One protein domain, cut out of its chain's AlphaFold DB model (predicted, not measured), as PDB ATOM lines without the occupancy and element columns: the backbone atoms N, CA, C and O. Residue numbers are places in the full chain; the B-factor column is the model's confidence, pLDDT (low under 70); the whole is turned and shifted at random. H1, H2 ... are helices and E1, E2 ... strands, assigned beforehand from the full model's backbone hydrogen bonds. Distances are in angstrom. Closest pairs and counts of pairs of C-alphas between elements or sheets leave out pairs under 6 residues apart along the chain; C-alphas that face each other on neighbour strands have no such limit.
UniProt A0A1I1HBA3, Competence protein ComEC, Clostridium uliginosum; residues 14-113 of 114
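This is residues 14 to 113 of the 114 residues of the protein "Competence protein ComEC" of Clostridium uliginosum (UniProt A0A1I1HBA3). Picture a twisted wall of five strands with three helices on one side of it and no named helix on the other. H2 and H3 only graze the wall, and H1 packs on H2 beyond it; the hairpin of E1 and E2 makes one edge of the wall and E5 the other. The printed part has 100 residues, with five named strands and three named helices in the order E1, E2, H1, E3, H2, E4, H3, E5. The sheet runs E1, E2, E3, E4, E5 and is mixed, and the class is mixed, helices and strands. The whole is compact, with a radius of gyration of the C-alphas of 12.6 A, and rounded, spanning 36 by 27 by 26 A.

Begin at C-alpha 20, at (-27.884, -22.467, -2.101), where E1 starts; it runs over residues 20 to 24, 13.2 A. E2, residues 27 to 31, covers 13.5 A. H1, residues 37 to 45, is 12.1 A long. E3 is short, residues 54 to 56, 6.6 A. H2 takes residues 68 to 74, 9.9 A, starting from C-alpha 68 at (-11.219, -31.526, -2.002). E4, residues 78 to 84, stretches 20.2 A. H3, residues 94 to 102, is 12.1 A long. E5, residues 106 to 112, runs 19.5 A to C-alpha 112 at (-20.951, -17.060, -21.027).

Start with the hairpin of E1 and E2, antiparallel at 164 degrees, where N 22 and O 29 are 2.9 A apart, within hydrogen-bond range. E2 and E3 are parallel at 20 degrees, with N 54 and O 28 at 3.0 A. E3 and E4 are parallel at 20 degrees, with N 80 and O 55 at 2.9 A. E4 and E5 are parallel at 22 degrees, with N 79 and O 106 at 2.7 A. Three strand-helix-strand units, parallel neighbour strands with a helix between, follow: E2, H1, E3; E3, H2, E4; and E4, H3, E5, each with a right-handed crossover. H2 only grazes the sheet with residues 70 to 74, and H3 with residues 97 to 101; H1 is not on it. H1 and H2 touch, the C-alphas of Glu 40 and Ser 70 closest at 6.5 A, at a steep tilt of 46 degrees, the same way. H2 and H3 are close but not clearly touching, the C-alphas of Gln 68 and Lys 99 closest at 7.4 A. H1 and H3 are apart. In H1, H2 and H3 every O i to N i+4 pair is within hydrogen-bond range.

Look to Gly 25 and Asp 88 for the two C-alphas farthest apart, 38.2 A. The printed part has no cut. The link from E3 to H2, 11 residues, is long. Mean pLDDT of the printed part is 92.0; residues 14 to 17 are under 70.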
ATOM      1  N   ASN A  14     -15.339 -12.455  -2.596       67.56
ATOM      2  CA  ASN A  14     -15.834 -13.774  -2.988       67.56
ATOM      3  C   ASN A  14     -16.264 -14.645  -1.796       67.56
ATOM      4  O   ASN A  14     -17.037 -15.591  -1.944       67.56
ATOM      5  N   ASN A  15     -15.860 -14.293  -0.575       68.81
ATOM      6  CA  ASN A  15     -16.301 -15.006   0.623       68.81
ATOM      7  C   ASN A  15     -17.655 -14.523   1.168       68.81
ATOM      8  O   ASN A  15     -18.198 -15.143   2.080       68.81
ATOM      9  N   TYR A  16     -18.251 -13.477   0.580       67.06
ATOM     10  CA  TYR A  16     -19.581 -12.995   0.966       67.06
ATOM     11  C   TYR A  16     -20.750 -13.756   0.320       67.06
ATOM     12  O   TYR A  16     -21.915 -13.424   0.564       67.06
ATOM     13  N   TYR A  17     -20.474 -14.768  -0.501       67.19
ATOM     14  CA  TYR A  17     -21.516 -15.474  -1.236       67.19
ATOM     15  C   TYR A  17     -22.295 -16.476  -0.377       67.19
ATOM     16  O   TYR A  17     -21.769 -17.159   0.498       67.19
ATOM     17  N   ILE A  18     -23.590 -16.580  -0.685       70.94
ATOM     18  CA  ILE A  18     -24.512 -17.524  -0.059       70.94
ATOM     19  C   ILE A  18     -24.531 -18.810  -0.885       70.94
ATOM     20  O   ILE A  18     -24.899 -18.791  -2.062       70.94
ATOM     21  N   ALA A  19     -24.232 -19.943  -0.250       81.12
ATOM     22  CA  ALA A  19     -24.464 -21.249  -0.853       81.12
ATOM     23  C   ALA A  19     -25.956 -21.628  -0.815       81.12
ATOM     24  O   ALA A  19     -26.633 -21.535   0.221       81.12
ATOM     25  N   CYS A  20     -26.479 -22.098  -1.948       86.75
ATOM     26  CA  CYS A  20     -27.884 -22.467  -2.101       86.75
ATOM     27  C   CYS A  20     -28.035 -23.945  -2.462       86.75
ATOM     28  O   CYS A  20     -27.357 -24.432  -3.360       86.75
ATOM     29  N   LYS A  21     -28.963 -24.637  -1.792       90.12
ATOM     30  CA  LYS A  21     -29.403 -25.987  -2.161       90.12
ATOM     31  C   LYS A  21     -30.779 -25.917  -2.813       90.12
ATOM     32  O   LYS A  21     -31.644 -25.193  -2.313       90.12
ATOM     33  N   LEU A  22     -30.995 -26.697  -3.865       92.44
ATOM     34  CA  LEU A  22     -32.268 -26.808  -4.574       92.44
ATOM     35  C   LEU A  22     -32.577 -28.283  -4.827       92.44
ATOM     36  O   LEU A  22     -31.763 -28.989  -5.407       92.44
ATOM     37  N   LYS A  23     -33.782 -28.729  -4.464       94.06
ATOM     38  CA  LYS A  23     -34.301 -30.046  -4.849       94.06
ATOM     39  C   LYS A  23     -35.488 -29.872  -5.787       94.06
ATOM     40  O   LYS A  23     -36.390 -29.086  -5.500       94.06
ATOM     41  N   TYR A  24     -35.479 -30.601  -6.898       93.38
ATOM     42  CA  TYR A  24     -36.559 -30.621  -7.881       93.38
ATOM     43  C   TYR A  24     -36.839 -32.060  -8.324       93.38
ATOM     44  O   TYR A  24     -36.089 -32.656  -9.106       93.38
ATOM     45  N   GLY A  25     -37.926 -32.628  -7.797       94.31
ATOM     46  CA  GLY A  25     -38.206 -34.056  -7.922       94.31
ATOM     47  C   GLY A  25     -37.075 -34.883  -7.308       94.31
ATOM     48  O   GLY A  25     -36.672 -34.634  -6.175       94.31
ATOM     49  N   ASN A  26     -36.539 -35.822  -8.087       94.31
ATOM     50  CA  ASN A  26     -35.423 -36.677  -7.672       94.31
ATOM     51  C   ASN A  26     -34.043 -36.049  -7.921       94.31
ATOM     52  O   ASN A  26     -33.044 -36.699  -7.646       94.31
ATOM     53  N   ASN A  27     -33.981 -34.830  -8.468       94.31
ATOM     54  CA  ASN A  27     -32.720 -34.151  -8.752       94.31
ATOM     55  C   ASN A  27     -32.399 -33.137  -7.658       94.31
ATOM     56  O   ASN A  27     -33.282 -32.419  -7.174       94.31
ATOM     57  N   SER A  28     -31.123 -33.050  -7.320       96.56
ATOM     58  CA  SER A  28     -30.626 -32.262  -6.201       96.56
ATOM     59  C   SER A  28     -29.389 -31.457  -6.635       96.56
ATOM     60  O   SER A  28     -28.574 -31.919  -7.439       96.56
ATOM     61  N   PHE A  29     -29.301 -30.200  -6.203       96.62
ATOM     62  CA  PHE A  29     -28.331 -29.221  -6.687       96.62
ATOM     63  C   PHE A  29     -27.771 -28.398  -5.533       96.62
ATOM     64  O   PHE A  29     -28.520 -27.924  -4.675       96.62
ATOM     65  N   VAL A  30     -26.475 -28.099  -5.592       95.19
ATOM     66  CA  VAL A  30     -25.859 -27.057  -4.766       95.19
ATOM     67  C   VAL A  30     -25.133 -26.029  -5.633       95.19
ATOM     68  O   VAL A  30     -24.424 -26.359  -6.587       95.19
ATOM     69  N   PHE A  31     -25.334 -24.757  -5.296       93.94
ATOM     70  CA  PHE A  31     -24.740 -23.600  -5.954       93.94
ATOM     71  C   PHE A  31     -23.832 -22.882  -4.968       93.94
ATOM     72  O   PHE A  31     -24.318 -22.374  -3.959       93.94
ATOM     73  N   MET A  32     -22.536 -22.827  -5.279       91.62
ATOM     74  CA  MET A  32     -21.529 -22.225  -4.399       91.62
ATOM     75  C   MET A  32     -21.245 -20.744  -4.703       91.62
ATOM     76  O   MET A  32     -20.448 -20.129  -4.009       91.62
ATOM     77  N   GLY A  33     -21.891 -20.144  -5.711       89.38
ATOM     78  CA  GLY A  33     -21.628 -18.747  -6.091       89.38
ATOM     79  C   GLY A  33     -20.158 -18.543  -6.462       89.38
ATOM     80  O   GLY A  33     -19.630 -19.342  -7.239       89.38
ATOM     81  N   ASP A  34     -19.511 -17.538  -5.868       89.88
ATOM     82  CA  ASP A  34     -18.053 -17.371  -5.931       89.88
ATOM     83  C   ASP A  34     -17.321 -17.796  -4.653       89.88
ATOM     84  O   ASP A  34     -16.176 -17.421  -4.461       89.88
ATOM     85  N   ALA A  35     -17.932 -18.629  -3.801       89.31
ATOM     86  CA  ALA A  35     -17.283 -19.113  -2.585       89.31
ATOM     87  C   ALA A  35     -15.901 -19.732  -2.873       89.31
ATOM     88  O   ALA A  35     -15.753 -20.618  -3.724       89.31
ATOM     89  N   GLU A  36     -14.906 -19.260  -2.128       91.69
ATOM     90  CA  GLU A  36     -13.541 -19.782  -2.114       91.69
ATOM     91  C   GLU A  36     -13.319 -20.706  -0.913       91.69
ATOM     92  O   GLU A  36     -14.210 -20.873  -0.079       91.69
ATOM     93  N   VAL A  37     -12.132 -21.317  -0.810       92.00
ATOM     94  CA  VAL A  37     -11.809 -22.326   0.222       92.00
ATOM     95  C   VAL A  37     -12.182 -21.876   1.640       92.00
ATOM     96  O   VAL A  37     -12.629 -22.696   2.438       92.00
ATOM     97  N   LEU A  38     -12.046 -20.585   1.957       89.88
ATOM     98  CA  LEU A  38     -12.431 -20.053   3.263       89.88
ATOM     99  C   LEU A  38     -13.945 -20.184   3.500       89.88
ATOM    100  O   LEU A  38     -14.363 -20.789   4.487       89.88
ATOM    101  N   SER A  39     -14.767 -19.657   2.589       89.00
ATOM    102  CA  SER A  39     -16.231 -19.766   2.666       89.00
ATOM    103  C   SER A  39     -16.706 -21.223   2.585       89.00
ATOM    104  O   SER A  39     -17.630 -21.626   3.290       89.00
ATOM    105  N   GLU A  40     -16.033 -22.052   1.789       91.50
ATOM    106  CA  GLU A  40     -16.264 -23.494   1.750       91.50
ATOM    107  C   GLU A  40     -16.036 -24.152   3.116       91.50
ATOM    108  O   GLU A  40     -16.906 -24.885   3.585       91.50
ATOM    109  N   GLY A  41     -14.926 -23.842   3.791       90.94
ATOM    110  CA  GLY A  41     -14.654 -24.305   5.153       90.94
ATOM    111  C   GLY A  41     -15.762 -23.904   6.126       90.94
ATOM    112  O   GLY A  41     -16.310 -24.749   6.829       90.94
ATOM    113  N   GLU A  42     -16.203 -22.646   6.076       89.88
ATOM    114  CA  GLU A  42     -17.315 -22.161   6.902       89.88
ATOM    115  C   GLU A  42     -18.647 -22.883   6.637       89.88
ATOM    116  O   GLU A  42     -19.486 -22.999   7.538       89.88
ATOM    117  N   ILE A  43     -18.887 -23.342   5.404       87.50
ATOM    118  CA  ILE A  43     -20.052 -24.169   5.061       87.50
ATOM    119  C   ILE A  43     -19.903 -25.566   5.670       87.50
ATOM    120  O   ILE A  43     -20.873 -26.092   6.227       87.50
ATOM    121  N   LEU A  44     -18.714 -26.164   5.564       89.81
ATOM    122  CA  LEU A  44     -18.414 -27.499   6.085       89.81
ATOM    123  C   LEU A  44     -18.509 -27.553   7.615       89.81
ATOM    124  O   LEU A  44     -19.101 -28.495   8.149       89.81
ATOM    125  N   ASP A  45     -18.035 -26.515   8.304       90.31
ATOM    126  CA  ASP A  45     -18.065 -26.390   9.768       90.31
ATOM    127  C   ASP A  45     -19.484 -26.396  10.342       90.31
ATOM    128  O   ASP A  45     -19.710 -26.812  11.480       90.31
ATOM    129  N   LYS A  46     -20.481 -26.002   9.543       86.06
ATOM    130  CA  LYS A  46     -21.896 -26.072   9.940       86.06
ATOM    131  C   LYS A  46     -22.452 -27.494   9.942       86.06
ATOM    132  O   LYS A  46     -23.609 -27.678  10.314       86.06
ATOM    133  N   GLN A  47     -21.667 -28.478   9.495       84.38
ATOM    134  CA  GLN A  47     -22.014 -29.902   9.442       84.38
ATOM    135  C   GLN A  47     -23.345 -30.188   8.736       84.38
ATOM    136  O   GLN A  47     -24.013 -31.187   9.002       84.38
ATOM    137  N   LEU A  48     -23.729 -29.320   7.802       84.00
ATOM    138  CA  LEU A  48     -24.968 -29.460   7.055       84.00
ATOM    139  C   LEU A  48     -24.894 -30.674   6.129       84.00
ATOM    140  O   LEU A  48     -23.835 -31.012   5.591       84.00
ATOM    141  N   ASP A  49     -26.044 -31.299   5.894       87.81
ATOM    142  CA  ASP A  49     -26.189 -32.196   4.758       87.81
ATOM    143  C   ASP A  49     -26.194 -31.346   3.482       87.81
ATOM    144  O   ASP A  49     -27.147 -30.611   3.210       87.81
ATOM    145  N   ILE A  50     -25.108 -31.418   2.716       89.94
ATOM    146  CA  ILE A  50     -24.928 -30.738   1.428       89.94
ATOM    147  C   ILE A  50     -24.654 -31.729   0.292       89.94
ATOM    148  O   ILE A  50     -24.215 -31.301  -0.773       89.94
ATOM    149  N   GLN A  51     -24.924 -33.022   0.506       94.75
ATOM    150  CA  GLN A  51     -24.784 -34.026  -0.542       94.75
ATOM    151  C   GLN A  51     -25.852 -33.807  -1.614       94.75
ATOM    152  O   GLN A  51     -27.039 -33.778  -1.296       94.75
ATOM    153  N   GLU A  52     -25.446 -33.644  -2.871       96.25
ATOM    154  CA  GLU A  52     -26.352 -33.314  -3.978       96.25
ATOM    155  C   GLU A  52     -25.814 -33.868  -5.311       96.25
ATOM    156  O   GLU A  52     -24.607 -33.991  -5.497       96.25
ATOM    157  N   ASP A  53     -26.691 -34.171  -6.271       97.56
ATOM    158  CA  ASP A  53     -26.327 -34.804  -7.551       97.56
ATOM    159  C   ASP A  53     -25.492 -33.887  -8.451       97.56
ATOM    160  O   ASP A  53     -24.642 -34.357  -9.220       97.56
ATOM    161  N   VAL A  54     -25.771 -32.582  -8.389       97.75
ATOM    162  CA  VAL A  54     -25.183 -31.565  -9.262       97.75
ATOM    163  C   VAL A  54     -24.552 -30.439  -8.444       97.75
ATOM    164  O   VAL A  54     -25.225 -29.736  -7.693       97.75
ATOM    165  N   LEU A  55     -23.261 -30.198  -8.673       97.69
ATOM    166  CA  LEU A  55     -22.515 -29.080  -8.097       97.69
ATOM    167  C   LEU A  55     -22.257 -27.995  -9.147       97.69
ATOM    168  O   LEU A  55     -21.533 -28.208 -10.122       97.69
ATOM    169  N   LYS A  56     -22.771 -26.785  -8.930       96.56
ATOM    170  CA  LYS A  56     -22.282 -25.595  -9.638       96.56
ATOM    171  C   LYS A  56     -21.053 -25.069  -8.893       96.56
ATOM    172  O   LYS A  56     -21.195 -24.569  -7.778       96.56
ATOM    173  N   LEU A  57     -19.876 -25.166  -9.523       96.19
ATOM    174  CA  LEU A  57     -18.605 -24.785  -8.893       96.19
ATOM    175  C   LEU A  57     -18.593 -23.314  -8.477       96.19
ATOM    176  O   LEU A  57     -19.151 -22.465  -9.190       96.19
ATOM    177  N   GLY A  58     -17.884 -23.072  -7.374       93.69
ATOM    178  CA  GLY A  58     -17.511 -21.754  -6.887       93.69
ATOM    179  C   GLY A  58     -16.558 -21.047  -7.849       93.69
ATOM    180  O   GLY A  58     -15.699 -21.688  -8.462       93.69
ATOM    181  N   HIS A  59     -16.707 -19.737  -7.989       93.56
ATOM    182  CA  HIS A  59     -15.724 -18.815  -8.570       93.56
ATOM    183  C   HIS A  59     -15.224 -19.288  -9.939       93.56
ATOM    184  O   HIS A  59     -14.030 -19.423 -10.194       93.56
ATOM    185  N   HIS A  60     -16.163 -19.648 -10.812       94.81
ATOM    186  CA  HIS A  60     -15.887 -20.097 -12.184       94.81
ATOM    187  C   HIS A  60     -14.939 -21.312 -12.316       94.81
ATOM    188  O   HIS A  60     -14.473 -21.617 -13.414       94.81
ATOM    189  N   GLY A  61     -14.689 -22.053 -11.231       94.75
ATOM    190  CA  GLY A  61     -13.687 -23.120 -11.195       94.75
ATOM    191  C   GLY A  61     -12.256 -22.610 -10.995       94.75
ATOM    192  O   GLY A  61     -11.318 -23.199 -11.541       94.75
ATOM    193  N   SER A  62     -12.090 -21.520 -10.240       95.12
ATOM    194  CA  SER A  62     -10.804 -21.064  -9.709       95.12
ATOM    195  C   SER A  62     -10.069 -22.189  -8.961       95.12
ATOM    196  O   SER A  62     -10.696 -23.117  -8.451       95.12
ATOM    197  N   HIS A  63      -8.737 -22.126  -8.881       94.12
ATOM    198  CA  HIS A  63      -7.962 -23.021  -8.012       94.12
ATOM    199  C   HIS A  63      -8.107 -22.643  -6.526       94.12
ATOM    200  O   HIS A  63      -7.836 -23.476  -5.659       94.12
ATOM    201  N   LEU A  64      -8.566 -21.413  -6.249       93.75
ATOM    202  CA  LEU A  64      -8.919 -20.895  -4.921       93.75
ATOM    203  C   LEU A  64     -10.321 -21.327  -4.463       93.75
ATOM    204  O   LEU A  64     -10.739 -21.004  -3.357       93.75
ATOM    205  N   SER A  65     -11.059 -22.069  -5.289       93.88
ATOM    206  CA  SER A  65     -12.338 -22.677  -4.927       93.88
ATOM    207  C   SER A  65     -12.299 -24.183  -5.175       93.88
ATOM    208  O   SER A  65     -11.307 -24.749  -5.651       93.88
ATOM    209  N   THR A  66     -13.406 -24.859  -4.874       95.31
ATOM    210  CA  THR A  66     -13.584 -26.290  -5.114       95.31
ATOM    211  C   THR A  66     -12.493 -27.095  -4.400       95.31
ATOM    212  O   THR A  66     -11.683 -27.811  -5.007       95.31
ATOM    213  N   SER A  67     -12.413 -26.920  -3.081       96.06
ATOM    214  CA  SER A  67     -11.550 -27.731  -2.220       96.06
ATOM    215  C   SER A  67     -11.935 -29.210  -2.294       96.06
ATOM    216  O   SER A  67     -13.072 -29.578  -2.604       96.06
ATOM    217  N   GLN A  68     -10.965 -30.086  -2.017       97.12
ATOM    218  CA  GLN A  68     -11.219 -31.526  -2.002       97.12
ATOM    219  C   GLN A  68     -12.235 -31.902  -0.911       97.12
ATOM    220  O   GLN A  68     -13.068 -32.773  -1.139       97.12
ATOM    221  N   ASP A  69     -12.230 -31.203   0.225       96.12
ATOM    222  CA  ASP A  69     -13.190 -31.431   1.308       96.12
ATOM    223  C   ASP A  69     -14.619 -31.066   0.888       96.12
ATOM    224  O   ASP A  69     -15.550 -31.835   1.137       96.12
ATOM    225  N   SER A  70     -14.793 -29.964   0.151       94.62
ATOM    226  CA  SER A  70     -16.076 -29.610  -0.465       94.62
ATOM    227  C   SER A  70     -16.554 -30.664  -1.460       94.62
ATOM    228  O   SER A  70     -17.720 -31.060  -1.416       94.62
ATOM    229  N   LEU A  71     -15.671 -31.163  -2.333       97.19
ATOM    230  CA  LEU A  71     -16.013 -32.238  -3.273       97.19
ATOM    231  C   LEU A  71     -16.421 -33.524  -2.550       97.19
ATOM    232  O   LEU A  71     -17.421 -34.132  -2.923       97.19
ATOM    233  N   ASN A  72     -15.699 -33.898  -1.494       96.88
ATOM    234  CA  ASN A  72     -16.003 -35.075  -0.682       96.88
ATOM    235  C   ASN A  72     -17.350 -34.936   0.037       96.88
ATOM    236  O   ASN A  72     -18.121 -35.893   0.094       96.88
ATOM    237  N   LYS A  73     -17.645 -33.753   0.587       95.75
ATOM    238  CA  LYS A  73     -18.880 -33.511   1.340       95.75
ATOM    239  C   LYS A  73     -20.109 -33.425   0.436       95.75
ATOM    240  O   LYS A  73     -21.159 -33.947   0.801       95.75
ATOM    241  N   VAL A  74     -19.995 -32.759  -0.715       96.50
ATOM    242  CA  VAL A  74     -21.093 -32.653  -1.689       96.50
ATOM    243  C   VAL A  74     -21.282 -33.967  -2.451       96.50
ATOM    244  O   VAL A  74     -22.409 -34.317  -2.787       96.50
ATOM    245  N   ASN A  75     -20.191 -34.695  -2.708       97.44
ATOM    246  CA  ASN A  75     -20.156 -35.952  -3.457       97.44
ATOM    247  C   ASN A  75     -21.020 -35.941  -4.742       97.44
ATOM    248  O   ASN A  75     -21.902 -36.792  -4.905       97.44
ATOM    249  N   PRO A  76     -20.830 -34.960  -5.646       97.94
ATOM    250  CA  PRO A  76     -21.705 -34.802  -6.795       97.94
ATOM    251  C   PRO A  76     -21.364 -35.788  -7.910       97.94
ATOM    252  O   PRO A  76     -20.201 -36.096  -8.166       97.94
ATOM    253  N   LYS A  77     -22.375 -36.202  -8.674       98.31
ATOM    254  CA  LYS A  77     -22.170 -36.961  -9.917       98.31
ATOM    255  C   LYS A  77     -21.823 -36.044 -11.089       98.31
ATOM    256  O   LYS A  77     -21.047 -36.412 -11.976       98.31
ATOM    257  N   TYR A  78     -22.412 -34.852 -11.100       98.38
ATOM    258  CA  TYR A  78     -22.250 -33.873 -12.165       98.38
ATOM    259  C   TYR A  78     -21.773 -32.540 -11.617       98.38
ATOM    260  O   TYR A  78     -22.120 -32.120 -10.516       98.38
ATOM    261  N   SER A  79     -21.028 -31.826 -12.444       98.00
ATOM    262  CA  SER A  79     -20.547 -30.496 -12.136       98.00
ATOM    263  C   SER A  79     -20.765 -29.535 -13.299       98.00
ATOM    264  O   SER A  79     -20.642 -29.896 -14.476       98.00
ATOM    265  N   VAL A  80     -21.101 -28.294 -12.960       97.62
ATOM    266  CA  VAL A  80     -21.276 -27.199 -13.914       97.62
ATOM    267  C   VAL A  80     -20.272 -26.104 -13.598       97.62
ATOM    268  O   VAL A  80     -20.185 -25.611 -12.475       97.62
ATOM    269  N   ILE A  81     -19.539 -25.689 -14.620       96.56
ATOM    270  CA  ILE A  81     -18.611 -24.567 -14.583       96.56
ATOM    271  C   ILE A  81     -19.189 -23.496 -15.499       96.56
ATOM    272  O   ILE A  81     -19.409 -23.751 -16.680       96.56
ATOM    273  N   SER A  82     -19.436 -22.302 -14.967       93.62
ATOM    274  CA  SER A  82     -19.769 -21.135 -15.790       93.62
ATOM    275  C   SER A  82     -18.562 -20.226 -15.783       93.62
ATOM    276  O   SER A  82     -18.122 -19.881 -14.694       93.62
ATOM    277  N   ASP A  83     -18.058 -19.853 -16.952       91.62
ATOM    278  CA  ASP A  83     -16.911 -18.953 -17.077       91.62
ATOM    279  C   ASP A  83     -17.049 -18.055 -18.312       91.62
ATOM    280  O   ASP A  83     -17.675 -18.449 -19.305       91.62
ATOM    281  N   ALA A  84     -16.469 -16.860 -18.267       86.56
ATOM    282  CA  ALA A  84     -16.501 -15.926 -19.382       86.56
ATOM    283  C   ALA A  84     -15.735 -16.476 -20.599       86.56
ATOM    284  O   ALA A  84     -14.746 -17.213 -20.500       86.56
ATOM    285  N   LYS A  85     -16.213 -16.145 -21.800       83.69
ATOM    286  CA  LYS A  85     -15.458 -16.396 -23.032       83.69
ATOM    287  C   LYS A  85     -14.301 -15.397 -23.109       83.69
ATOM    288  O   LYS A  85     -14.551 -14.201 -23.084       83.69
ATOM    289  N   GLY A  86     -13.073 -15.888 -23.280       80.38
ATOM    290  CA  GLY A  86     -11.887 -15.021 -23.313       80.38
ATOM    291  C   GLY A  86     -11.490 -14.498 -21.932       80.38
ATOM    292  O   GLY A  86     -10.956 -13.409 -21.833       80.38
ATOM    293  N   ASN A  87     -11.807 -15.254 -20.881       81.56
ATOM    294  CA  ASN A  87     -11.387 -14.963 -19.522       81.56
ATOM    295  C   ASN A  87      -9.847 -14.911 -19.393       81.56
ATOM    296  O   ASN A  87      -9.184 -15.928 -19.614       81.56
ATOM    297  N   ASP A  88      -9.317 -13.769 -18.951       87.56
ATOM    298  CA  ASP A  88      -7.881 -13.534 -18.734       87.56
ATOM    299  C   ASP A  88      -7.335 -14.150 -17.430       87.56
ATOM    300  O   ASP A  88      -6.130 -14.347 -17.295       87.56
ATOM    301  N   TYR A  89      -8.205 -14.524 -16.485       88.88
ATOM    302  CA  TYR A  89      -7.845 -15.214 -15.239       88.88
ATOM    303  C   TYR A  89      -7.515 -16.701 -15.444       88.88
ATOM    304  O   TYR A  89      -7.079 -17.372 -14.515       88.88
ATOM    305  N   GLY A  90      -7.747 -17.249 -16.643       91.31
ATOM    306  CA  GLY A  90      -7.417 -18.643 -16.954       91.31
ATOM    307  C   GLY A  90      -8.373 -19.680 -16.350       91.31
ATOM    308  O   GLY A  90      -8.005 -20.848 -16.227       91.31
ATOM    309  N   HIS A  91      -9.603 -19.292 -15.988       93.94
ATOM    310  CA  HIS A  91     -10.600 -20.233 -15.471       93.94
ATOM    311  C   HIS A  91     -11.232 -21.106 -16.587       93.94
ATOM    312  O   HIS A  91     -11.225 -20.778 -17.783       93.94
ATOM    313  N   PRO A  92     -11.805 -22.264 -16.207       95.50
ATOM    314  CA  PRO A  92     -11.465 -23.007 -14.992       95.50
ATOM    315  C   PRO A  92      -9.991 -23.431 -14.992       95.50
ATOM    316  O   PRO A  92      -9.466 -23.852 -16.024       95.50
ATOM    317  N   HIS A  93      -9.357 -23.365 -13.822       96.56
ATOM    318  CA  HIS A  93      -7.958 -23.755 -13.656       96.56
ATOM    319  C   HIS A  93      -7.765 -25.261 -13.879       96.56
ATOM    320  O   HIS A  93      -8.649 -26.072 -13.576       96.56
ATOM    321  N   LYS A  94      -6.591 -25.656 -14.391       96.75
ATOM    322  CA  LYS A  94      -6.269 -27.061 -14.693       96.75
ATOM    323  C   LYS A  94      -6.357 -27.937 -13.441       96.75
ATOM    324  O   LYS A  94      -6.905 -29.032 -13.510       96.75
ATOM    325  N   GLU A  95      -5.895 -27.432 -12.306       97.44
ATOM    326  CA  GLU A  95      -5.940 -28.082 -10.997       97.44
ATOM    327  C   GLU A  95      -7.376 -28.461 -10.622       97.44
ATOM    328  O   GLU A  95      -7.642 -29.582 -10.194       97.44
ATOM    329  N   THR A  96      -8.326 -27.553 -10.845       97.44
ATOM    330  CA  THR A  96      -9.749 -27.795 -10.584       97.44
ATOM    331  C   THR A  96     -10.305 -28.869 -11.515       97.44
ATOM    332  O   THR A  96     -11.031 -29.762 -11.078       97.44
ATOM    333  N   LEU A  97      -9.929 -28.848 -12.797       98.00
ATOM    334  CA  LEU A  97     -10.336 -29.882 -13.753       98.00
ATOM    335  C   LEU A  97      -9.762 -31.262 -13.405       98.00
ATOM    336  O   LEU A  97     -10.462 -32.268 -13.555       98.00
ATOM    337  N   ASP A  98      -8.521 -31.305 -12.931       98.31
ATOM    338  CA  ASP A  98      -7.850 -32.530 -12.509       98.31
ATOM    339  C   ASP A  98      -8.497 -33.108 -11.245       98.31
ATOM    340  O   ASP A  98      -8.755 -34.313 -11.208       98.31
ATOM    341  N   LYS A  99      -8.873 -32.268 -10.265       98.00
ATOM    342  CA  LYS A  99      -9.667 -32.694  -9.094       98.00
ATOM    343  C   LYS A  99     -10.983 -33.345  -9.523       98.00
ATOM    344  O   LYS A  99     -11.285 -34.453  -9.087       98.00
ATOM    345  N   LEU A 100     -11.753 -32.706 -10.408       98.31
ATOM    346  CA  LEU A 100     -13.027 -33.267 -10.887       98.31
ATOM    347  C   LEU A 100     -12.823 -34.624 -11.572       98.31
ATOM    348  O   LEU A 100     -13.569 -35.567 -11.315       98.31
ATOM    349  N   LYS A 101     -11.779 -34.741 -12.402       98.44
ATOM    350  CA  LYS A 101     -11.435 -35.994 -13.083       98.44
ATOM    351  C   LYS A 101     -11.037 -37.092 -12.093       98.44
ATOM    352  O   LYS A 101     -11.518 -38.210 -12.228       98.44
ATOM    353  N   ALA A 102     -10.191 -36.782 -11.110       98.38
ATOM    354  CA  ALA A 102      -9.733 -37.736 -10.099       98.38
ATOM    355  C   ALA A 102     -10.881 -38.282  -9.234       98.38
ATOM    356  O   ALA A 102     -10.850 -39.439  -8.828       98.38
ATOM    357  N   ASN A 103     -11.919 -37.471  -9.011       98.06
ATOM    358  CA  ASN A 103     -13.119 -37.856  -8.270       98.06
ATOM    359  C   ASN A 103     -14.219 -38.474  -9.163       98.06
ATOM    360  O   ASN A 103     -15.323 -38.721  -8.690       98.06
ATOM    361  N   ASN A 104     -13.944 -38.736 -10.450       98.19
ATOM    362  CA  ASN A 104     -14.909 -39.263 -11.429       98.19
ATOM    363  C   ASN A 104     -16.183 -38.409 -11.592       98.19
ATOM    364  O   ASN A 104     -17.256 -38.926 -11.909       98.19
ATOM    365  N   ILE A 105     -16.067 -37.093 -11.413       98.56
ATOM    366  CA  ILE A 105     -17.184 -36.154 -11.523       98.56
ATOM    367  C   ILE A 105     -17.303 -35.706 -12.981       98.56
ATOM    368  O   ILE A 105     -16.368 -35.138 -13.556       98.56
ATOM    369  N   PHE A 106     -18.468 -35.920 -13.600       98.31
ATOM    370  CA  PHE A 106     -18.709 -35.421 -14.955       98.31
ATOM    371  C   PHE A 106     -18.760 -33.891 -14.944       98.31
ATOM    372  O   PHE A 106     -19.366 -33.292 -14.057       98.31
ATOM    373  N   ARG A 107     -18.161 -33.237 -15.943       96.94
ATOM    374  CA  ARG A 107     -18.091 -31.771 -16.006       96.94
ATOM    375  C   ARG A 107     -18.658 -31.205 -17.297       96.94
ATOM    376  O   ARG A 107     -18.343 -31.682 -18.384       96.94
ATOM    377  N   SER A 108     -19.423 -30.126 -17.165       97.00
ATOM    378  CA  SER A 108     -19.845 -29.260 -18.267       97.00
ATOM    379  C   SER A 108     -19.290 -27.852 -18.065       97.00
ATOM    380  O   SER A 108     -19.374 -27.307 -16.965       97.00
ATOM    381  N   ILE A 109     -18.731 -27.253 -19.122       94.94
ATOM    382  CA  ILE A 109     -18.269 -25.859 -19.116       94.94
ATOM    383  C   ILE A 109     -19.202 -25.033 -19.996       94.94
ATOM    384  O   ILE A 109     -19.213 -25.171 -21.220       94.94
ATOM    385  N   LYS A 110     -19.953 -24.125 -19.376       92.94
ATOM    386  CA  LYS A 110     -20.750 -23.117 -20.065       92.94
ATOM    387  C   LYS A 110     -19.934 -21.835 -20.197       92.94
ATOM    388  O   LYS A 110     -19.759 -21.100 -19.230       92.94
ATOM    389  N   ARG A 111     -19.481 -21.545 -21.420       91.31
ATOM    390  CA  ARG A 111     -18.907 -20.236 -21.750       91.31
ATOM    391  C   ARG A 111     -20.029 -19.204 -21.865       91.31
ATOM    392  O   ARG A 111     -20.934 -19.379 -22.686       91.31
ATOM    393  N   ILE A 112     -19.987 -18.168 -21.035       84.69
ATOM    394  CA  ILE A 112     -20.951 -17.060 -21.027       84.69
ATOM    395  C   ILE A 112     -20.321 -15.806 -21.646       84.69
ATOM    396  O   ILE A 112     -19.100 -15.647 -21.635       84.69
ATOM    397  N   ARG A 113     -21.143 -14.948 -22.261       75.44
ATOM    398  CA  ARG A 113     -20.704 -13.601 -22.655       75.44
ATOM    399  C   ARG A 113     -20.688 -12.745 -21.387       75.44
ATOM    400  O   ARG A 113     -21.669 -12.806 -20.648       75.44
TER     401      ARG A 113